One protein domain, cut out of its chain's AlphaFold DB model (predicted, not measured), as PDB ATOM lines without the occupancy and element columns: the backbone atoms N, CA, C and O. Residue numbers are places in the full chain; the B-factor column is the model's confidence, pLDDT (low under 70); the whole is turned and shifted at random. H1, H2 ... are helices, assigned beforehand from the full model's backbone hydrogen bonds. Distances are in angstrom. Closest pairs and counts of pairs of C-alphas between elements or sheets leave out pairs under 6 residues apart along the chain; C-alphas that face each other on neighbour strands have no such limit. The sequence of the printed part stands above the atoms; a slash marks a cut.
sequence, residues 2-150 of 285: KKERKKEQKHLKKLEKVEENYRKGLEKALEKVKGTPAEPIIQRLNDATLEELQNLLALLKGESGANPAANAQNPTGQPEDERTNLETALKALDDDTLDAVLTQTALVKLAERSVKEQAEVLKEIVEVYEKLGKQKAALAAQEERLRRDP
ATOM      1  N   LYS A   2     -63.465  55.254 -60.215       65.12
ATOM      2  CA  LYS A   2     -63.775  53.844 -60.610       65.12
ATOM      3  C   LYS A   2     -62.579  53.056 -61.186       65.12
ATOM      4  O   LYS A   2     -62.506  51.848 -60.992       65.12
ATOM      5  N   LYS A   3     -61.654  53.719 -61.898       59.25
ATOM      6  CA  LYS A   3     -60.440  53.091 -62.461       59.25
ATOM      7  C   LYS A   3     -59.386  52.780 -61.388       59.25
ATOM      8  O   LYS A   3     -58.811  51.701 -61.427       59.25
ATOM      9  N   GLU A   4     -59.187  53.677 -60.423       52.16
ATOM     10  CA  GLU A   4     -58.271  53.465 -59.286       52.16
ATOM     11  C   GLU A   4     -58.746  52.316 -58.401       52.16
ATOM     12  O   GLU A   4     -57.991  51.376 -58.201       52.16
ATOM     13  N   ARG A   5     -60.036  52.289 -58.029       67.19
ATOM     14  CA  ARG A   5     -60.616  51.173 -57.260       67.19
ATOM     15  C   ARG A   5     -60.461  49.815 -57.956       67.19
ATOM     16  O   ARG A   5     -60.254  48.803 -57.301       67.19
ATOM     17  N   LYS A   6     -60.535  49.770 -59.295       67.56
ATOM     18  CA  LYS A   6     -60.289  48.538 -60.070       67.56
ATOM     19  C   LYS A   6     -58.812  48.128 -60.085       67.56
ATOM     20  O   LYS A   6     -58.530  46.933 -60.051       67.56
ATOM     21  N   LYS A   7     -57.881  49.086 -60.165       61.91
ATOM     22  CA  LYS A   7     -56.435  48.815 -60.074       61.91
ATOM     23  C   LYS A   7     -56.070  48.295 -58.682       61.91
ATOM     24  O   LYS A   7     -55.391  47.282 -58.582       61.91
ATOM     25  N   GLU A   8     -56.601  48.932 -57.646       54.88
ATOM     26  CA  GLU A   8     -56.419  48.563 -56.242       54.88
ATOM     27  C   GLU A   8     -56.962  47.156 -55.950       54.88
ATOM     28  O   GLU A   8     -56.222  46.303 -55.473       54.88
ATOM     29  N   GLN A   9     -58.190  46.838 -56.378       66.81
ATOM     30  CA  GLN A   9     -58.742  45.479 -56.254       66.81
ATOM     31  C   GLN A   9     -57.931  44.420 -57.014       66.81
ATOM     32  O   GLN A   9     -57.810  43.287 -56.556       66.81
ATOM     33  N   LYS A  10     -57.383  44.756 -58.190       70.88
ATOM     34  CA  LYS A  10     -56.521  43.835 -58.946       70.88
ATOM     35  C   LYS A  10     -55.198  43.588 -58.216       70.88
ATOM     36  O   LYS A  10     -54.692  42.471 -58.259       70.88
ATOM     37  N   HIS A  11     -54.654  44.613 -57.566       66.81
ATOM     38  CA  HIS A  11     -53.435  44.516 -56.773       66.81
ATOM     39  C   HIS A  11     -53.649  43.670 -55.511       66.81
ATOM     40  O   HIS A  11     -52.910  42.712 -55.314       66.81
ATOM     41  N   LEU A  12     -54.720  43.929 -54.753       67.06
ATOM     42  CA  LEU A  12     -55.126  43.128 -53.588       67.06
ATOM     43  C   LEU A  12     -55.272  41.641 -53.936       67.06
ATOM     44  O   LEU A  12     -54.631  40.803 -53.318       67.06
ATOM     45  N   LYS A  13     -55.987  41.311 -55.019       78.25
ATOM     46  CA  LYS A  13     -56.110  39.917 -55.486       78.25
ATOM     47  C   LYS A  13     -54.776  39.278 -55.881       78.25
ATOM     48  O   LYS A  13     -54.618  38.064 -55.778       78.25
ATOM     49  N   LYS A  14     -53.823  40.068 -56.396       76.69
ATOM     50  CA  LYS A  14     -52.471  39.576 -56.704       76.69
ATOM     51  C   LYS A  14     -51.727  39.252 -55.405       76.69
ATOM     52  O   LYS A  14     -51.097  38.203 -55.351       76.69
ATOM     53  N   LEU A  15     -51.831  40.109 -54.387       70.69
ATOM     54  CA  LEU A  15     -51.214  39.901 -53.074       70.69
ATOM     55  C   LEU A  15     -51.797  38.680 -52.354       70.69
ATOM     56  O   LEU A  15     -51.031  37.818 -51.940       70.69
ATOM     57  N   GLU A  16     -53.124  38.542 -52.315       81.00
ATOM     58  CA  GLU A  16     -53.807  37.379 -51.722       81.00
ATOM     59  C   GLU A  16     -53.335  36.065 -52.358       81.00
ATOM     60  O   GLU A  16     -52.996  35.109 -51.665       81.00
ATOM     61  N   LYS A  17     -53.240  36.026 -53.693       85.69
ATOM     62  CA  LYS A  17     -52.757  34.842 -54.413       85.69
ATOM     63  C   LYS A  17     -51.294  34.521 -54.099       85.69
ATOM     64  O   LYS A  17     -50.911  33.354 -54.071       85.69
ATOM     65  N   VAL A  18     -50.459  35.544 -53.924       82.44
ATOM     66  CA  VAL A  18     -49.049  35.370 -53.556       82.44
ATOM     67  C   VAL A  18     -48.941  34.794 -52.143       82.44
ATOM     68  O   VAL A  18     -48.230  33.812 -51.948       82.44
ATOM     69  N   GLU A  19     -49.701  35.329 -51.191       84.56
ATOM     70  CA  GLU A  19     -49.734  34.819 -49.820       84.56
ATOM     71  C   GLU A  19     -50.270  33.380 -49.750       84.56
ATOM     72  O   GLU A  19     -49.697  32.534 -49.067       84.56
ATOM     73  N   GLU A  20     -51.318  33.062 -50.513       89.88
ATOM     74  CA  GLU A  20     -51.841  31.696 -50.627       89.88
ATOM     75  C   GLU A  20     -50.760  30.718 -51.118       89.88
ATOM     76  O   GLU A  20     -50.652  29.599 -50.612       89.88
ATOM     77  N   ASN A  21     -49.924  31.137 -52.073       89.50
ATOM     78  CA  ASN A  21     -48.813  30.317 -52.549       89.50
ATOM     79  C   ASN A  21     -47.749  30.099 -51.463       89.50
ATOM     80  O   ASN A  21     -47.252  28.981 -51.344       89.50
ATOM     81  N   TYR A  22     -47.433  31.121 -50.660       90.69
ATOM     82  CA  TYR A  22     -46.519  30.981 -49.520       90.69
ATOM     83  C   TYR A  22     -47.059  30.012 -48.471       90.69
ATOM     84  O   TYR A  22     -46.342  29.122 -48.026       90.69
ATOM     85  N   ARG A  23     -48.351  30.109 -48.133       91.06
ATOM     86  CA  ARG A  23     -48.988  29.178 -47.190       91.06
ATOM     87  C   ARG A  23     -48.924  27.732 -47.688       91.06
ATOM     88  O   ARG A  23     -48.581  26.842 -46.919       91.06
ATOM     89  N   LYS A  24     -49.181  27.495 -48.980       92.50
ATOM     90  CA  LYS A  24     -49.071  26.156 -49.593       92.50
ATOM     91  C   LYS A  24     -47.639  25.622 -49.601       92.50
ATOM     92  O   LYS A  24     -47.424  24.429 -49.391       92.50
ATOM     93  N   GLY A  25     -46.659  26.483 -49.884       89.75
ATOM     94  CA  GLY A  25     -45.243  26.117 -49.841       89.75
ATOM     95  C   GLY A  25     -44.809  25.708 -48.435       89.75
ATOM     96  O   GLY A  25     -44.198  24.650 -48.268       89.75
ATOM     97  N   LEU A  26     -45.216  26.490 -47.436       90.06
ATOM     98  CA  LEU A  26     -44.995  26.214 -46.020       90.06
ATOM     99  C   LEU A  26     -45.657  24.908 -45.567       90.06
ATOM    100  O   LEU A  26     -44.982  24.067 -44.984       90.06
ATOM    101  N   GLU A  27     -46.928  24.672 -45.900       93.00
ATOM    102  CA  GLU A  27     -47.633  23.423 -45.569       93.00
ATOM    103  C   GLU A  27     -46.887  22.189 -46.102       93.00
ATOM    104  O   GLU A  27     -46.649  21.219 -45.380       93.00
ATOM    105  N   LYS A  28     -46.429  22.249 -47.358       93.62
ATOM    106  CA  LYS A  28     -45.640  21.173 -47.964       93.62
ATOM    107  C   LYS A  28     -44.296  20.970 -47.256       93.62
ATOM    108  O   LYS A  28     -43.835  19.836 -47.148       93.62
ATOM    109  N   ALA A  29     -43.648  22.049 -46.822       92.12
ATOM    110  CA  ALA A  29     -42.392  21.983 -46.082       92.12
ATOM    111  C   ALA A  29     -42.582  21.374 -44.684       92.12
ATOM    112  O   ALA A  29     -41.777  20.535 -44.285       92.12
ATOM    113  N   LEU A  30     -43.669  21.720 -43.988       92.00
ATOM    114  CA  LEU A  30     -44.023  21.140 -42.691       92.00
ATOM    115  C   LEU A  30     -44.269  19.628 -42.793       92.00
ATOM    116  O   LEU A  30     -43.742  18.863 -41.988       92.00
ATOM    117  N   GLU A  31     -44.967  19.166 -43.834       94.88
ATOM    118  CA  GLU A  31     -45.172  17.725 -44.028       94.88
ATOM    119  C   GLU A  31     -43.857  16.985 -44.334       94.88
ATOM    120  O   GLU A  31     -43.668  15.855 -43.890       94.88
ATOM    121  N   LYS A  32     -42.903  17.615 -45.038       93.81
ATOM    122  CA  LYS A  32     -41.583  17.011 -45.300       93.81
ATOM    123  C   LYS A  32     -40.750  16.797 -44.035       93.81
ATOM    124  O   LYS A  32     -39.942  15.872 -44.006       93.81
ATOM    125  N   VAL A  33     -40.878  17.673 -43.038       93.75
ATOM    126  CA  VAL A  33     -40.071  17.598 -41.806       93.75
ATOM    127  C   VAL A  33     -40.713  16.725 -40.734       93.75
ATOM    128  O   VAL A  33     -40.087  16.468 -39.708       93.75
ATOM    129  N   LYS A  34     -41.926  16.231 -40.967       94.69
ATOM    130  CA  LYS A  34     -42.659  15.380 -40.038       94.69
ATOM    131  C   LYS A  34     -41.907  14.087 -39.718       94.69
ATOM    132  O   LYS A  34     -41.405  13.401 -40.606       94.69
ATOM    133  N   GLY A  35     -41.821  13.752 -38.437       91.69
ATOM    134  CA  GLY A  35     -41.065  12.618 -37.908       91.69
ATOM    135  C   GLY A  35     -39.547  12.809 -37.914       91.69
ATOM    136  O   GLY A  35     -38.823  11.893 -37.518       91.69
ATOM    137  N   THR A  36     -39.036  13.965 -38.352       93.12
ATOM    138  CA  THR A  36     -37.600  14.267 -38.303       93.12
ATOM    139  C   THR A  36     -37.223  14.919 -36.967       93.12
ATOM    140  O   THR A  36     -38.059  15.574 -36.343       93.12
ATOM    141  N   PRO A  37     -35.947  14.853 -36.544       89.62
ATOM    142  CA  PRO A  37     -35.478  15.584 -35.363       89.62
ATOM    143  C   PRO A  37     -35.668  17.109 -35.442       89.62
ATOM    144  O   PRO A  37     -35.656  17.777 -34.412       89.62
ATOM    145  N   ALA A  38     -35.829  17.665 -36.648       88.62
ATOM    146  CA  ALA A  38     -36.040  19.092 -36.852       88.62
ATOM    147  C   ALA A  38     -37.500  19.523 -36.614       88.62
ATOM    148  O   ALA A  38     -37.720  20.684 -36.278       88.62
ATOM    149  N   GLU A  39     -38.482  18.617 -36.733       91.31
ATOM    150  CA  GLU A  39     -39.923  18.917 -36.635       91.31
ATOM    151  C   GLU A  39     -40.304  19.866 -35.483       91.31
ATOM    152  O   GLU A  39     -40.892  20.907 -35.773       91.31
ATOM    153  N   PRO A  40     -39.951  19.605 -34.204       88.25
ATOM    154  CA  PRO A  40     -40.382  20.471 -33.103       88.25
ATOM    155  C   PRO A  40     -39.821  21.895 -33.211       88.25
ATOM    156  O   PRO A  40     -40.480  22.859 -32.823       88.25
ATOM    157  N   ILE A  41     -38.614  22.042 -33.759       87.12
ATOM    158  CA  ILE A  41     -37.962  23.341 -33.938       87.12
ATOM    159  C   ILE A  41     -38.627  24.110 -35.085       87.12
ATOM    160  O   ILE A  41     -38.890  25.305 -34.959       87.12
ATOM    161  N   ILE A  42     -38.945  23.423 -36.184       88.62
ATOM    162  CA  ILE A  42     -39.630  24.024 -37.332       88.62
ATOM    163  C   ILE A  42     -41.066  24.418 -36.976       88.62
ATOM    164  O   ILE A  42     -41.501  25.515 -37.319       88.62
ATOM    165  N   GLN A  43     -41.782  23.573 -36.232       89.00
ATOM    166  CA  GLN A  43     -43.135  23.880 -35.782       89.00
ATOM    167  C   GLN A  43     -43.148  25.108 -34.866       89.00
ATOM    168  O   GLN A  43     -43.968  26.006 -35.039       89.00
ATOM    169  N   ARG A  44     -42.163  25.224 -33.969       87.31
ATOM    170  CA  ARG A  44     -41.985  26.422 -33.145       87.31
ATOM    171  C   ARG A  44     -41.736  27.684 -33.979       87.31
ATOM    172  O   ARG A  44     -42.301  28.724 -33.664       87.31
ATOM    173  N   LEU A  45     -40.910  27.618 -35.027       87.38
ATOM    174  CA  LEU A  45     -40.681  28.755 -35.935       87.38
ATOM    175  C   LEU A  45     -41.962  29.171 -36.668       87.38
ATOM    176  O   LEU A  45     -42.229  30.362 -36.826       87.38
ATOM    177  N   ASN A  46     -42.764  28.195 -37.091       89.75
ATOM    178  CA  ASN A  46     -44.056  28.442 -37.718       89.75
ATOM    179  C   ASN A  46     -45.035  29.140 -36.759       89.75
ATOM    180  O   ASN A  46     -45.703  30.106 -37.143       89.75
ATOM    181  N   ASP A  47     -45.082  28.687 -35.508       89.75
ATOM    182  CA  ASP A  47     -46.023  29.177 -34.499       89.75
ATOM    183  C   ASP A  47     -45.557  30.491 -33.840       89.75
ATOM    184  O   ASP A  47     -46.366  31.192 -33.231       89.75
ATOM    185  N   ALA A  48     -44.287  30.868 -34.025       88.12
ATOM    186  CA  ALA A  48     -43.689  32.064 -33.442       88.12
ATOM    187  C   ALA A  48     -44.420  33.356 -33.839       88.12
ATOM    188  O   ALA A  48     -44.843  33.534 -34.985       88.12
ATOM    189  N   THR A  49     -44.520  34.320 -32.930       90.31
ATOM    190  CA  THR A  49     -44.918  35.687 -33.304       90.31
ATOM    191  C   THR A  49     -43.854  36.340 -34.200       90.31
ATOM    192  O   THR A  49     -42.741  35.834 -34.343       90.31
ATOM    193  N   LEU A  50     -44.169  37.478 -34.830       87.94
ATOM    194  CA  LEU A  50     -43.166  38.213 -35.612       87.94
ATOM    195  C   LEU A  50     -41.972  38.645 -34.743       87.94
ATOM    196  O   LEU A  50     -40.831  38.502 -35.164       87.94
ATOM    197  N   GLU A  51     -42.242  39.127 -33.530       89.25
ATOM    198  CA  GLU A  51     -41.210  39.541 -32.573       89.25
ATOM    199  C   GLU A  51     -40.341  38.352 -32.144       89.25
ATOM    200  O   GLU A  51     -39.115  38.434 -32.139       89.25
ATOM    201  N   GLU A  52     -40.962  37.204 -31.860       89.81
ATOM    202  CA  GLU A  52     -40.235  35.967 -31.562       89.81
ATOM    203  C   GLU A  52     -39.376  35.511 -32.744       89.81
ATOM    204  O   GLU A  52     -38.225  35.129 -32.545       89.81
ATOM    205  N   LEU A  53     -39.892  35.585 -33.975       89.94
ATOM    206  CA  LEU A  53     -39.130  35.247 -35.175       89.94
ATOM    207  C   LEU A  53     -37.908  36.162 -35.329       89.94
ATOM    208  O   LEU A  53     -36.812  35.669 -35.576       89.94
ATOM    209  N   GLN A  54     -38.068  37.472 -35.138       89.75
ATOM    210  CA  GLN A  54     -36.961  38.433 -35.195       89.75
ATOM    211  C   GLN A  54     -35.909  38.162 -34.111       89.75
ATOM    212  O   GLN A  54     -34.714  38.164 -34.401       89.75
ATOM    213  N   ASN A  55     -36.331  37.823 -32.892       88.56
ATOM    214  CA  ASN A  55     -35.415  37.414 -31.824       88.56
ATOM    215  C   ASN A  55     -34.638  36.135 -32.183       88.56
ATOM    216  O   ASN A  55     -33.436  36.045 -31.928       88.56
ATOM    217  N   LEU A  56     -35.292  35.159 -32.823       88.88
ATOM    218  CA  LEU A  56     -34.639  33.936 -33.303       88.88
ATOM    219  C   LEU A  56     -33.639  34.225 -34.435       88.88
ATOM    220  O   LEU A  56     -32.555  33.637 -34.455       88.88
ATOM    221  N   LEU A  57     -33.952  35.153 -35.345       90.94
ATOM    222  CA  LEU A  57     -33.021  35.604 -36.386       90.94
ATOM    223  C   LEU A  57     -31.803  36.320 -35.779       90.94
ATOM    224  O   LEU A  57     -30.672  36.020 -36.164       90.94
ATOM    225  N   ALA A  58     -32.001  37.200 -34.792       89.25
ATOM    226  CA  ALA A  58     -30.921  37.848 -34.040       89.25
ATOM    227  C   ALA A  58     -30.007  36.825 -33.342       89.25
ATOM    228  O   ALA A  58     -28.776  36.914 -33.429       89.25
ATOM    229  N   LEU A  59     -30.599  35.794 -32.729       87.94
ATOM    230  CA  LEU A  59     -29.865  34.700 -32.093       87.94
ATOM    231  C   LEU A  59     -29.023  33.906 -33.105       87.94
ATOM    232  O   LEU A  59     -27.835  33.679 -32.872       87.94
ATOM    233  N   LEU A  60     -29.597  33.538 -34.257       89.62
ATOM    234  CA  LEU A  60     -28.887  32.861 -35.354       89.62
ATOM    235  C   LEU A  60     -27.781  33.732 -35.962       89.62
ATOM    236  O   LEU A  60     -26.765  33.224 -36.444       89.62
ATOM    237  N   LYS A  61     -27.940  35.057 -35.910       89.44
ATOM    238  CA  LYS A  61     -26.886  36.000 -36.284       89.44
ATOM    239  C   LYS A  61     -25.791  36.126 -35.213       89.44
ATOM    240  O   LYS A  61     -24.704  36.598 -35.548       89.44
ATOM    241  N   GLY A  62     -25.997  35.655 -33.986       81.94
ATOM    242  CA  GLY A  62     -25.019  35.766 -32.903       81.94
ATOM    243  C   GLY A  62     -24.899  37.181 -32.335       81.94
ATOM    244  O   GLY A  62     -23.816  37.572 -31.905       81.94
ATOM    245  N   GLU A  63     -25.980  37.961 -32.368       79.19
ATOM    246  CA  GLU A  63     -26.028  39.296 -31.768       79.19
ATOM    247  C   GLU A  63     -26.096  39.186 -30.230       79.19
ATOM    248  O   GLU A  63     -27.006  38.566 -29.674       79.19
ATOM    249  N   SER A  64     -25.121  39.776 -29.523       50.62
ATOM    250  CA  SER A  64     -25.101  39.807 -28.051       50.62
ATOM    251  C   SER A  64     -26.296  40.597 -27.515       50.62
ATOM    252  O   SER A  64     -26.376  41.805 -27.719       50.62
ATOM    253  N   GLY A  65     -27.197  39.921 -26.798       54.44
ATOM    254  CA  GLY A  65     -28.395  40.525 -26.200       54.44
ATOM    255  C   GLY A  65     -29.723  39.963 -26.712       54.44
ATOM    256  O   GLY A  65     -30.759  40.313 -26.150       54.44
ATOM    257  N   ALA A  66     -29.712  39.071 -27.712       57.19
ATOM    258  CA  ALA A  66     -30.896  38.293 -28.073       57.19
ATOM    259  C   ALA A  66     -31.359  37.487 -26.846       57.19
ATOM    260  O   ALA A  66     -30.644  36.607 -26.364       57.19
ATOM    261  N   ASN A  67     -32.515  37.844 -26.284       51.94
ATOM    262  CA  ASN A  67     -33.015  37.238 -25.057       51.94
ATOM    263  C   ASN A  67     -33.768  35.935 -25.392       51.94
ATOM    264  O   ASN A  67     -34.872  36.016 -25.937       51.94
ATOM    265  N   PRO A  68     -33.243  34.746 -25.041       50.75
ATOM    266  CA  PRO A  68     -33.950  33.480 -25.262       50.75
ATOM    267  C   PRO A  68     -35.260  33.385 -24.455       50.75
ATOM    268  O   PRO A  68     -36.144  32.593 -24.772       50.75
ATOM    269  N   ALA A  69     -35.428  34.223 -23.422       46.03
ATOM    270  CA  ALA A  69     -36.530  34.141 -22.466       46.03
ATOM    271  C   ALA A  69     -37.860  34.777 -22.925       46.03
ATOM    272  O   ALA A  69     -38.768  34.922 -22.109       46.03
ATOM    273  N   ALA A  70     -38.019  35.148 -24.200       45.00
ATOM    274  CA  ALA A  70     -39.303  35.649 -24.703       45.00
ATOM    275  C   ALA A  70     -40.349  34.541 -24.947       45.00
ATOM    276  O   ALA A  70     -41.501  34.862 -25.217       45.00
ATOM    277  N   ASN A  71     -39.993  33.252 -24.831       47.28
ATOM    278  CA  ASN A  71     -40.916  32.151 -25.119       47.28
ATOM    279  C   ASN A  71     -41.122  31.221 -23.906       47.28
ATOM    280  O   ASN A  71     -40.183  30.628 -23.373       47.28
ATOM    281  N   ALA A  72     -42.375  31.085 -23.463       43.78
ATOM    282  CA  ALA A  72     -42.778  30.499 -22.176       43.78
ATOM    283  C   ALA A  72     -42.613  28.964 -22.053       43.78
ATOM    284  O   ALA A  72     -43.100  28.373 -21.090       43.78
ATOM    285  N   GLN A  73     -41.960  28.296 -23.010       47.16
ATOM    286  CA  GLN A  73     -41.958  26.830 -23.124       47.16
ATOM    287  C   GLN A  73     -40.585  26.156 -22.963       47.16
ATOM    288  O   GLN A  73     -40.519  24.932 -23.053       47.16
ATOM    289  N   ASN A  74     -39.499  26.887 -22.671       48.62
ATOM    290  CA  ASN A  74     -38.220  26.241 -22.336       48.62
ATOM    291  C   ASN A  74     -37.347  27.045 -21.339       48.62
ATOM    292  O   ASN A  74     -36.385  27.698 -21.735       48.62
ATOM    293  N   PRO A  75     -37.651  27.012 -20.028       42.44
ATOM    294  CA  PRO A  75     -37.023  27.885 -19.029       42.44
ATOM    295  C   PRO A  75     -35.620  27.453 -18.541       42.44
ATOM    296  O   PRO A  75     -35.152  27.991 -17.540       42.44
ATOM    297  N   THR A  76     -34.947  26.476 -19.172       45.03
ATOM    298  CA  THR A  76     -33.715  25.858 -18.610       45.03
ATOM    299  C   THR A  76     -32.501  25.754 -19.543       45.03
ATOM    300  O   THR A  76     -31.438  25.348 -19.078       45.03
ATOM    301  N   GLY A  77     -32.603  26.131 -20.820       54.22
ATOM    302  CA  GLY A  77     -31.468  26.077 -21.756       54.22
ATOM    303  C   GLY A  77     -30.609  27.343 -21.721       54.22
ATOM    304  O   GLY A  77     -31.142  28.445 -21.596       54.22
ATOM    305  N   GLN A  78     -29.286  27.209 -21.857       62.22
ATOM    306  CA  GLN A  78     -28.432  28.374 -22.100       62.22
ATOM    307  C   GLN A  78     -28.687  28.904 -23.530       62.22
ATOM    308  O   GLN A  78     -28.947  28.104 -24.431       62.22
ATOM    309  N   PRO A  79     -28.596  30.226 -23.786       64.06
ATOM    310  CA  PRO A  79     -28.806  30.790 -25.127       64.06
ATOM    311  C   PRO A  79     -27.931  30.142 -26.219       64.06
ATOM    312  O   PRO A  79     -28.346  30.034 -27.373       64.06
ATOM    313  N   GLU A  80     -26.727  29.685 -25.859       67.94
ATOM    314  CA  GLU A  80     -25.821  28.971 -26.767       67.94
ATOM    315  C   GLU A  80     -26.355  27.589 -27.177       67.94
ATOM    316  O   GLU A  80     -26.229  27.209 -28.346       67.94
ATOM    317  N   ASP A  81     -27.015  26.870 -26.265       79.31
ATOM    318  CA  ASP A  81     -27.637  25.572 -26.548       79.31
ATOM    319  C   ASP A  81     -28.805  25.740 -27.523       79.31
ATOM    320  O   ASP A  81     -28.947  24.993 -28.491       79.31
ATOM    321  N   GLU A  82     -29.633  26.763 -27.302       81.62
ATOM    322  CA  GLU A  82     -30.766  27.067 -28.171       81.62
ATOM    323  C   GLU A  82     -30.316  27.450 -29.580       81.62
ATOM    324  O   GLU A  82     -30.820  26.900 -30.565       81.62
ATOM    325  N   ARG A  83     -29.328  28.345 -29.683       85.25
ATOM    326  CA  ARG A  83     -28.734  28.721 -30.966       85.25
ATOM    327  C   ARG A  83     -28.186  27.498 -31.697       85.25
ATOM    328  O   ARG A  83     -28.467  27.319 -32.880       85.25
ATOM    329  N   THR A  84     -27.428  26.652 -31.002       87.19
ATOM    330  CA  THR A  84     -26.820  25.448 -31.587       87.19
ATOM    331  C   THR A  84     -27.883  24.473 -32.088       87.19
ATOM    332  O   THR A  84     -27.759  23.932 -33.192       87.19
ATOM    333  N   ASN A  85     -28.965  24.294 -31.330       87.00
ATOM    334  CA  ASN A  85     -30.094  23.453 -31.723       87.00
ATOM    335  C   ASN A  85     -30.808  24.000 -32.969       87.00
ATOM    336  O   ASN A  85     -31.058  23.241 -33.910       87.00
ATOM    337  N   LEU A  86     -31.080  25.310 -33.019       90.00
ATOM    338  CA  LEU A  86     -31.680  25.972 -34.184       90.00
ATOM    339  C   LEU A  86     -30.789  25.851 -35.421       90.00
ATOM    340  O   LEU A  86     -31.257  25.426 -36.477       90.00
ATOM    341  N   GLU A  87     -29.501  26.179 -35.300       91.69
ATOM    342  CA  GLU A  87     -28.555  26.067 -36.411       91.69
ATOM    343  C   GLU A  87     -28.482  24.632 -36.945       91.69
ATOM    344  O   GLU A  87     -28.477  24.429 -38.158       91.69
ATOM    345  N   THR A  88     -28.448  23.639 -36.053       92.12
ATOM    346  CA  THR A  88     -28.387  22.220 -36.428       92.12
ATOM    347  C   THR A  88     -29.641  21.798 -37.192       92.12
ATOM    348  O   THR A  88     -29.532  21.193 -38.260       92.12
ATOM    349  N   ALA A  89     -30.826  22.162 -36.694       92.19
ATOM    350  CA  ALA A  89     -32.091  21.838 -37.347       92.19
ATOM    351  C   ALA A  89     -32.217  22.497 -38.726       92.19
ATOM    352  O   ALA A  89     -32.558  21.827 -39.699       92.19
ATOM    353  N   LEU A  90     -31.882  23.786 -38.841       94.00
ATOM    354  CA  LEU A  90     -31.979  24.521 -40.105       94.00
ATOM    355  C   LEU A  90     -30.926  24.069 -41.129       94.00
ATOM    356  O   LEU A  90     -31.221  23.995 -42.322       94.00
ATOM    357  N   LYS A  91     -29.709  23.703 -40.692       94.19
ATOM    358  CA  LYS A  91     -28.673  23.136 -41.579       94.19
ATOM    359  C   LYS A  91     -29.092  21.793 -42.178       94.19
ATOM    360  O   LYS A  91     -28.692  21.504 -43.309       94.19
ATOM    361  N   ALA A  92     -29.891  21.002 -41.462       93.44
ATOM    362  CA  ALA A  92     -30.372  19.704 -41.930       93.44
ATOM    363  C   ALA A  92     -31.418  19.801 -43.059       93.44
ATOM    364  O   ALA A  92     -31.604  18.831 -43.793       93.44
ATOM    365  N   LEU A  93     -32.077  20.951 -43.227       94.75
ATOM    366  CA  LEU A  93     -33.090  21.152 -44.265       94.75
ATOM    367  C   LEU A  93     -32.466  21.384 -45.645       94.75
ATOM    368  O   LEU A  93     -31.423  22.028 -45.766       94.75
ATOM    369  N   ASP A  94     -33.123  20.910 -46.703       94.69
ATOM    370  CA  ASP A  94     -32.809  21.353 -48.064       94.69
ATOM    371  C   ASP A  94     -33.202  22.826 -48.273       94.69
ATOM    372  O   ASP A  94     -34.060  23.352 -47.562       94.69
ATOM    373  N   ASP A  95     -32.580  23.494 -49.248       94.44
ATOM    374  CA  ASP A  95     -32.745  24.938 -49.463       94.44
ATOM    375  C   ASP A  95     -34.201  25.346 -49.754       94.44
ATOM    376  O   ASP A  95     -34.618  26.423 -49.333       94.44
ATOM    377  N   ASP A  96     -34.990  24.494 -50.422       92.38
ATOM    378  CA  ASP A  96     -36.389  24.806 -50.747       92.38
ATOM    379  C   ASP A  96     -37.278  24.698 -49.498       92.38
ATOM    380  O   ASP A  96     -38.168  25.519 -49.279       92.38
ATOM    381  N   THR A  97     -37.036  23.682 -48.663       94.00
ATOM    382  CA  THR A  97     -37.729  23.513 -47.377       94.00
ATOM    383  C   THR A  97     -37.348  24.633 -46.407       94.00
ATOM    384  O   THR A  97     -38.213  25.172 -45.723       94.00
ATOM    385  N   LEU A  98     -36.075  25.029 -46.380       94.75
ATOM    386  CA  LEU A  98     -35.595  26.124 -45.545       94.75
ATOM    387  C   LEU A  98     -36.190  27.483 -45.961       94.75
ATOM    388  O   LEU A  98     -36.648  28.221 -45.089       94.75
ATOM    389  N   ASP A  99     -36.247  27.779 -47.267       93.31
ATOM    390  CA  ASP A  99     -36.896  28.991 -47.793       93.31
ATOM    391  C   ASP A  99     -38.373  29.076 -47.389       93.31
ATOM    392  O   ASP A  99     -38.844  30.112 -46.920       93.31
ATOM    393  N   ALA A 100     -39.099  27.964 -47.495       91.19
ATOM    394  CA  ALA A 100     -40.481  27.906 -47.039       91.19
ATOM    395  C   ALA A 100     -40.600  28.175 -45.529       91.19
ATOM    396  O   ALA A 100     -41.431  28.977 -45.104       91.19
ATOM    397  N   VAL A 101     -39.745  27.556 -44.715       91.56
ATOM    398  CA  VAL A 101     -39.825  27.679 -43.257       91.56
ATOM    399  C   VAL A 101     -39.482  29.076 -42.751       91.56
ATOM    400  O   VAL A 101     -40.167  29.541 -41.844       91.56
ATOM    401  N   LEU A 102     -38.449  29.749 -43.268       93.62
ATOM    402  CA  LEU A 102     -38.093  31.085 -42.768       93.62
ATOM    403  C   LEU A 102     -38.678  32.194 -43.639       93.62
ATOM    404  O   LEU A 102     -39.424  33.032 -43.132       93.62
ATOM    405  N   THR A 103     -38.381  32.201 -44.942       93.94
ATOM    406  CA  THR A 103     -38.783  33.284 -45.851       93.94
ATOM    407  C   THR A 103     -40.304  33.368 -45.968       93.94
ATOM    408  O   THR A 103     -40.890  34.427 -45.739       93.94
ATOM    409  N   GLN A 104     -40.970  32.260 -46.305       93.06
ATOM    410  CA  GLN A 104     -42.415  32.280 -46.563       93.06
ATOM    411  C   GLN A 104     -43.213  32.483 -45.269       93.06
ATOM    412  O   GLN A 104     -44.152  33.280 -45.260       93.06
ATOM    413  N   THR A 105     -42.793  31.870 -44.158       92.00
ATOM    414  CA  THR A 105     -43.350  32.139 -42.820       92.00
ATOM    415  C   THR A 105     -43.252  33.617 -42.445       92.00
ATOM    416  O   THR A 105     -44.251  34.208 -42.027       92.00
ATOM    417  N   ALA A 106     -42.080  34.240 -42.621       92.94
ATOM    418  CA  ALA A 106     -41.900  35.662 -42.345       92.94
ATOM    419  C   ALA A 106     -42.841  36.515 -43.203       92.94
ATOM    420  O   ALA A 106     -43.535  37.382 -42.682       92.94
ATOM    421  N   LEU A 107     -42.929  36.232 -44.505       91.69
ATOM    422  CA  LEU A 107     -43.782  36.983 -45.428       91.69
ATOM    423  C   LEU A 107     -45.272  36.862 -45.110       91.69
ATOM    424  O   LEU A 107     -45.987  37.856 -45.217       91.69
ATOM    425  N   VAL A 108     -45.740  35.688 -44.677       90.94
ATOM    426  CA  VAL A 108     -47.122  35.516 -44.201       90.94
ATOM    427  C   VAL A 108     -47.370  36.373 -42.955       90.94
ATOM    428  O   VAL A 108     -48.385  37.060 -42.876       90.94
ATOM    429  N   LYS A 109     -46.430  36.409 -42.002       90.75
ATOM    430  CA  LYS A 109     -46.545  37.235 -40.780       90.75
ATOM    431  C   LYS A 109     -46.412  38.739 -41.051       90.75
ATOM    432  O   LYS A 109     -46.905  39.555 -40.274       90.75
ATOM    433  N   LEU A 110     -45.750  39.111 -42.144       90.12
ATOM    434  CA  LEU A 110     -45.501  40.494 -42.549       90.12
ATOM    435  C   LEU A 110     -46.494  41.007 -43.604       90.12
ATOM    436  O   LEU A 110     -46.312  42.123 -44.088       90.12
ATOM    437  N   ALA A 111     -47.530  40.239 -43.961       86.06
ATOM    438  CA  ALA A 111     -48.437  40.561 -45.069       86.06
ATOM    439  C   ALA A 111     -49.072  41.963 -44.957       86.06
ATOM    440  O   ALA A 111     -49.228  42.655 -45.962       86.06
ATOM    441  N   GLU A 112     -49.372  42.405 -43.732       86.25
ATOM    442  CA  GLU A 112     -49.964  43.719 -43.436       86.25
ATOM    443  C   GLU A 112     -48.928  44.806 -43.088       86.25
ATOM    444  O   GLU A 112     -49.288  45.953 -42.818       86.25
ATOM    445  N   ARG A 113     -47.634  44.466 -43.072       89.81
ATOM    446  CA  ARG A 113     -46.539  45.401 -42.769       89.81
ATOM    447  C   ARG A 113     -46.088  46.152 -44.010       89.81
ATOM    448  O   ARG A 113     -46.345  45.735 -45.141       89.81
ATOM    449  N   SER A 114     -45.387  47.263 -43.800       89.94
ATOM    450  CA  SER A 114     -44.848  48.041 -44.911       89.94
ATOM    451  C   SER A 114     -43.841  47.224 -45.726       89.94
ATOM    452  O   SER A 114     -43.149  46.342 -45.218       89.94
ATOM    453  N   VAL A 115     -43.719  47.565 -47.009       89.38
ATOM    454  CA  VAL A 115     -42.723  46.978 -47.918       89.38
ATOM    455  C   VAL A 115     -41.306  47.080 -47.350       89.38
ATOM    456  O   VAL A 115     -40.522  46.142 -47.472       89.38
ATOM    457  N   LYS A 116     -40.993  48.199 -46.689       89.38
ATOM    458  CA  LYS A 116     -39.689  48.421 -46.066       89.38
ATOM    459  C   LYS A 116     -39.447  47.457 -44.904       89.38
ATOM    460  O   LYS A 116     -38.398  46.835 -44.854       89.38
ATOM    461  N   GLU A 117     -40.423  47.277 -44.014       91.88
ATOM    462  CA  GLU A 117     -40.322  46.288 -42.927       91.88
ATOM    463  C   GLU A 117     -40.170  44.860 -43.473       91.88
ATOM    464  O   GLU A 117     -39.360  44.092 -42.961       91.88
ATOM    465  N   GLN A 118     -40.896  44.516 -44.544       92.31
ATOM    466  CA  GLN A 118     -40.727  43.234 -45.234       92.31
ATOM    467  C   GLN A 118     -39.292  43.054 -45.751       92.31
ATOM    468  O   GLN A 118     -38.679  42.013 -45.518       92.31
ATOM    469  N   ALA A 119     -38.745  44.066 -46.428       93.88
ATOM    470  CA  ALA A 119     -37.396  44.027 -46.984       93.88
ATOM    471  C   ALA A 119     -36.301  43.920 -45.906       93.88
ATOM    472  O   ALA A 119     -35.333  43.185 -46.110       93.88
ATOM    473  N   GLU A 120     -36.463  44.587 -44.758       94.69
ATOM    474  CA  GLU A 120     -35.516  44.494 -43.636       94.69
ATOM    475  C   GLU A 120     -35.492  43.091 -43.017       94.69
ATOM    476  O   GLU A 120     -34.421  42.515 -42.842       94.69
ATOM    477  N   VAL A 121     -36.650  42.464 -42.777       95.62
ATOM    478  CA  VAL A 121     -36.663  41.083 -42.255       95.62
ATOM    479  C   VAL A 121     -36.059  40.105 -43.268       95.62
ATOM    480  O   VAL A 121     -35.303  39.208 -42.895       95.62
ATOM    481  N   LEU A 122     -36.322  40.292 -44.566       96.88
ATOM    482  CA  LEU A 122     -35.693  39.478 -45.609       96.88
ATOM    483  C   LEU A 122     -34.169  39.657 -45.648       96.88
ATOM    484  O   LEU A 122     -33.459  38.683 -45.884       96.88
ATOM    485  N   LYS A 123     -33.650  40.864 -45.388       97.25
ATOM    486  CA  LYS A 123     -32.205  41.100 -45.245       97.25
ATOM    487  C   LYS A 123     -31.618  40.245 -44.120       97.25
ATOM    488  O   LYS A 123     -30.615  39.572 -44.347       97.25
ATOM    489  N   GLU A 124     -32.263  40.213 -42.955       96.56
ATOM    490  CA  GLU A 124     -31.819  39.378 -41.834       96.56
ATOM    491  C   GLU A 124     -31.838  37.882 -42.184       96.56
ATOM    492  O   GLU A 124     -30.893  37.156 -41.876       96.56
ATOM    493  N   ILE A 125     -32.878  37.424 -42.885       97.25
ATOM    494  CA  ILE A 125     -32.991  36.032 -43.345       97.25
ATOM    495  C   ILE A 125     -31.867  35.676 -44.330       97.25
ATOM    496  O   ILE A 125     -31.269  34.605 -44.210       97.25
ATOM    497  N   VAL A 126     -31.526  36.568 -45.267       97.94
ATOM    498  CA  VAL A 126     -30.399  36.369 -46.197       97.94
ATOM    499  C   VAL A 126     -29.084  36.171 -45.434       97.94
ATOM    500  O   VAL A 126     -28.324  35.255 -45.755       97.94
ATOM    501  N   GLU A 127     -28.826  36.976 -44.402       96.25
ATOM    502  CA  GLU A 127     -27.623  36.854 -43.566       96.25
ATOM    503  C   GLU A 127     -27.592  35.538 -42.777       96.25
ATOM    504  O   GLU A 127     -26.536  34.906 -42.653       96.25
ATOM    505  N   VAL A 128     -28.746  35.093 -42.271       96.19
ATOM    506  CA  VAL A 128     -28.883  33.777 -41.634       96.19
ATOM    507  C   VAL A 128     -28.550  32.672 -42.636       96.19
ATOM    508  O   VAL A 128     -27.719  31.814 -42.340       96.19
ATOM    509  N   TYR A 129     -29.109  32.699 -43.847       96.75
ATOM    510  CA  TYR A 129     -28.814  31.685 -44.863       96.75
ATOM    511  C   TYR A 129     -27.338  31.624 -45.251       96.75
ATOM    512  O   TYR A 129     -26.796  30.527 -45.395       96.75
ATOM    513  N   GLU A 130     -26.655  32.762 -45.360       95.06
ATOM    514  CA  GLU A 130     -25.209  32.777 -45.589       95.06
ATOM    515  C   GLU A 130     -24.431  32.113 -44.450       95.06
ATOM    516  O   GLU A 130     -23.543  31.303 -44.719       95.06
ATOM    517  N   LYS A 131     -24.789  32.384 -43.187       93.88
ATOM    518  CA  LYS A 131     -24.169  31.734 -42.015       93.88
ATOM    519  C   LYS A 131     -24.402  30.226 -41.990       93.88
ATOM    520  O   LYS A 131     -23.531  29.472 -41.559       93.88
ATOM    521  N   LEU A 132     -25.556  29.775 -42.477       94.19
ATOM    522  CA  LEU A 132     -25.874  28.354 -42.606       94.19
ATOM    523  C   LEU A 132     -25.230  27.703 -43.847       94.19
ATOM    524  O   LEU A 132     -25.314  26.484 -43.993       94.19
ATOM    525  N   GLY A 133     -24.593  28.477 -44.737       93.50
ATOM    526  CA  GLY A 133     -24.021  27.987 -45.997       93.50
ATOM    527  C   GLY A 133     -25.063  27.659 -47.076       93.50
ATOM    528  O   GLY A 133     -24.763  26.944 -48.030       93.50
ATOM    529  N   LYS A 134     -26.291  28.169 -46.939       95.00
ATOM    530  CA  LYS A 134     -27.467  27.837 -47.760       95.00
ATOM    531  C   LYS A 134     -27.606  28.820 -48.922       95.00
ATOM    532  O   LYS A 134     -28.470  29.695 -48.938       95.00
ATOM    533  N   GLN A 135     -26.694  28.717 -49.887       92.94
ATOM    534  CA  GLN A 135     -26.527  29.724 -50.943       92.94
ATOM    535  C   GLN A 135     -27.758  29.897 -51.845       92.94
ATOM    536  O   GLN A 135     -28.087  31.030 -52.200       92.94
ATOM    537  N   LYS A 136     -28.455  28.812 -52.218       93.75
ATOM    538  CA  LYS A 136     -29.652  28.914 -53.073       93.75
ATOM    539  C   LYS A 136     -30.792  29.610 -52.328       93.75
ATOM    540  O   LYS A 136     -31.451  30.462 -52.915       93.75
ATOM    541  N   ALA A 137     -30.974  29.297 -51.043       95.62
ATOM    542  CA  ALA A 137     -31.954  29.967 -50.188       95.62
ATOM    543  C   ALA A 137     -31.609  31.459 -50.005       95.62
ATOM    544  O   ALA A 137     -32.477  32.314 -50.158       95.62
ATOM    545  N   ALA A 138     -30.327  31.791 -49.786       96.88
ATOM    546  CA  ALA A 138     -29.847  33.177 -49.721       96.88
ATOM    547  C   ALA A 138     -30.165  33.966 -51.000       96.88
ATOM    548  O   ALA A 138     -30.668  35.085 -50.925       96.88
ATOM    549  N   LEU A 139     -29.915  33.381 -52.177       95.50
ATOM    550  CA  LEU A 139     -30.267  33.995 -53.459       95.50
ATOM    551  C   LEU A 139     -31.782  34.190 -53.603       95.50
ATOM    552  O   LEU A 139     -32.210  35.274 -53.987       95.50
ATOM    553  N   ALA A 140     -32.586  33.177 -53.269       94.12
ATOM    554  CA  ALA A 140     -34.041  33.244 -53.386       94.12
ATOM    555  C   ALA A 140     -34.647  34.337 -52.490       94.12
ATOM    556  O   ALA A 140     -35.424  35.166 -52.970       94.12
ATOM    557  N   ALA A 141     -34.234  34.404 -51.220       96.69
ATOM    558  CA  ALA A 141     -34.671  35.453 -50.299       96.69
ATOM    559  C   ALA A 141     -34.183  36.844 -50.728       96.69
ATOM    560  O   ALA A 141     -34.920  37.822 -50.596       96.69
ATOM    561  N   GLN A 142     -32.979  36.947 -51.299       97.94
ATOM    562  CA  GLN A 142     -32.467  38.213 -51.817       97.94
ATOM    563  C   GLN A 142     -33.247  38.696 -53.050       97.94
ATOM    564  O   GLN A 142     -33.507  39.892 -53.180       97.94
ATOM    565  N   GLU A 143     -33.648  37.795 -53.949       95.75
ATOM    566  CA  GLU A 143     -34.534  38.140 -55.066       95.75
ATOM    567  C   GLU A 143     -35.926  38.546 -54.580       95.75
ATOM    568  O   GLU A 143     -36.505  39.497 -55.098       95.75
ATOM    569  N   GLU A 144     -36.456  37.875 -53.557       94.75
ATOM    570  CA  GLU A 144     -37.727  38.269 -52.957       94.75
ATOM    571  C   GLU A 144     -37.634  39.656 -52.308       94.75
ATOM    572  O   GLU A 144     -38.511  40.486 -52.539       94.75
ATOM    573  N   ARG A 145     -36.532  39.971 -51.610       96.38
ATOM    574  CA  ARG A 145     -36.267  41.319 -51.075       96.38
ATOM    575  C   ARG A 145     -36.306  42.376 -52.175       96.38
ATOM    576  O   ARG A 145     -36.933  43.414 -51.987       96.38
ATOM    577  N   LEU A 146     -35.703  42.094 -53.330       96.56
ATOM    578  CA  LEU A 146     -35.710  42.997 -54.484       96.56
ATOM    579  C   LEU A 146     -37.099  43.177 -55.101       96.56
ATOM    580  O   LEU A 146     -37.433  44.281 -55.518       96.56
ATOM    581  N   ARG A 147     -37.937  42.133 -55.148       92.88
ATOM    582  CA  ARG A 147     -39.337  42.274 -55.598       92.88
ATOM    583  C   ARG A 147     -40.153  43.171 -54.669       92.88
ATOM    584  O   ARG A 147     -41.085  43.827 -55.130       92.88
ATOM    585  N   ARG A 148     -39.828  43.179 -53.371       90.69
ATOM    586  CA  ARG A 148     -40.470  44.050 -52.378       90.69
ATOM    587  C   ARG A 148     -39.980  45.480 -52.528       90.69
ATOM    588  O   ARG A 148     -40.793  46.355 -52.804       90.69
ATOM    589  N   ASP A 149     -38.675  45.700 -52.400       93.56
ATOM    590  CA  ASP A 149     -38.060  47.019 -52.533       93.56
ATOM    591  C   ASP A 149     -37.118  47.079 -53.745       93.56
ATOM    592  O   ASP A 149     -35.897  46.958 -53.619       93.56
ATOM    593  N   PRO A 150     -37.665  47.281 -54.955       94.62
ATOM    594  CA  PRO A 150     -36.872  47.272 -56.174       94.62
ATOM    595  C   PRO A 150     -35.957  48.484 -56.314       94.62
ATOM    596  O   PRO A 150     -35.185  48.515 -57.267       94.62
TER     597      PRO A 150
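AT A GLANCE: This is residues 2 to 150 of the 285 residues of a protein of Hydrogenibacillus schlegelii (UniProt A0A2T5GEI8). One long helix, H1, packs with its later part on a compact body of six shorter helices, and its residues 2 to 14 stick out as a free arm. H5 is the core of the body: residues 19 to 32 of H1 pack on it, H6 and H7 are side by side with it, and H2 packs on it too, while residues 59 to 60 of H3 meet residues 83 to 87 of H4 about perpendicular, and the long unnamed stretch of residues 62 to 78 links these two helices. The printed part has 149 residues with seven named helices, H1 to H7 in chain order, and no named strand; the class is all helix. The whole is compact, with a radius of gyration of the C-alphas of 16.2 A, but elongated, spanning 59 by 32 by 30 A with the arm.

IN THESE COORDINATES: H1, residues 2 to 33, runs 47.2 A from C-alpha 2 at (-63.775, 53.844, -60.610) to C-alpha 33 at (-40.071, 17.598, -41.806). H2 is residues 39 to 47, 12.1 A, and H3 residues 50 to 61, 16.4 A. H4 is residues 79 to 92, 20.2 A, and H5 residues 95 to 109, 20.4 A. H6 is residues 115 to 131, 24.7 A. H7, residues 135 to 148, 20.0 A, ends with C-alpha 148 at (-40.470, 44.050, -52.378).

HOW THE PARTS SIT: H1 touches the hub, H5, with residues 19 to 32 alone, the C-alphas of Leu 26 and Ala 100 being closest at 4.9 A; they run opposite ways at a steep tilt of 45 degrees. H1 and H2 form a helical hairpin, closest at the C-alphas of Val 33 and Glu 39, 5.3 A. H1 is apart from H3, H4, H6 and H7. H3, H5, H6 and H7 form an up and down bundle, each running against the one before it. H6 and H7, a helical hairpin, touch at a shallow tilt of 9 degrees, with the C-alphas of Val 126 and Ala 138 4.8 A apart. H5 touches H7 the same way at 29 degrees, a shallow tilt, closest at the C-alphas of Asp 95 and Ala 137, 5.1 A. H3 and H4 are about perpendicular, at 89 degrees, and touch, the C-alphas of Leu 60 and Arg 83 being closest at 6.0 A. Every O i to N i+4 pair is within hydrogen-bond range in H1, H2, H3, H4, H6 and H7; in H5 it is 9 of 11.

THE WHOLE: The C-alphas of Lys 2 and Thr 76, the two farthest apart, are 58.7 A apart. The printed part has no cut. The link H3 to H4 is long, with 17 residues; the other links are tight. The mean pLDDT of the printed part is 84.5, and it is under 70 at residues 2 to 9, 11 to 12 and 64 to 80.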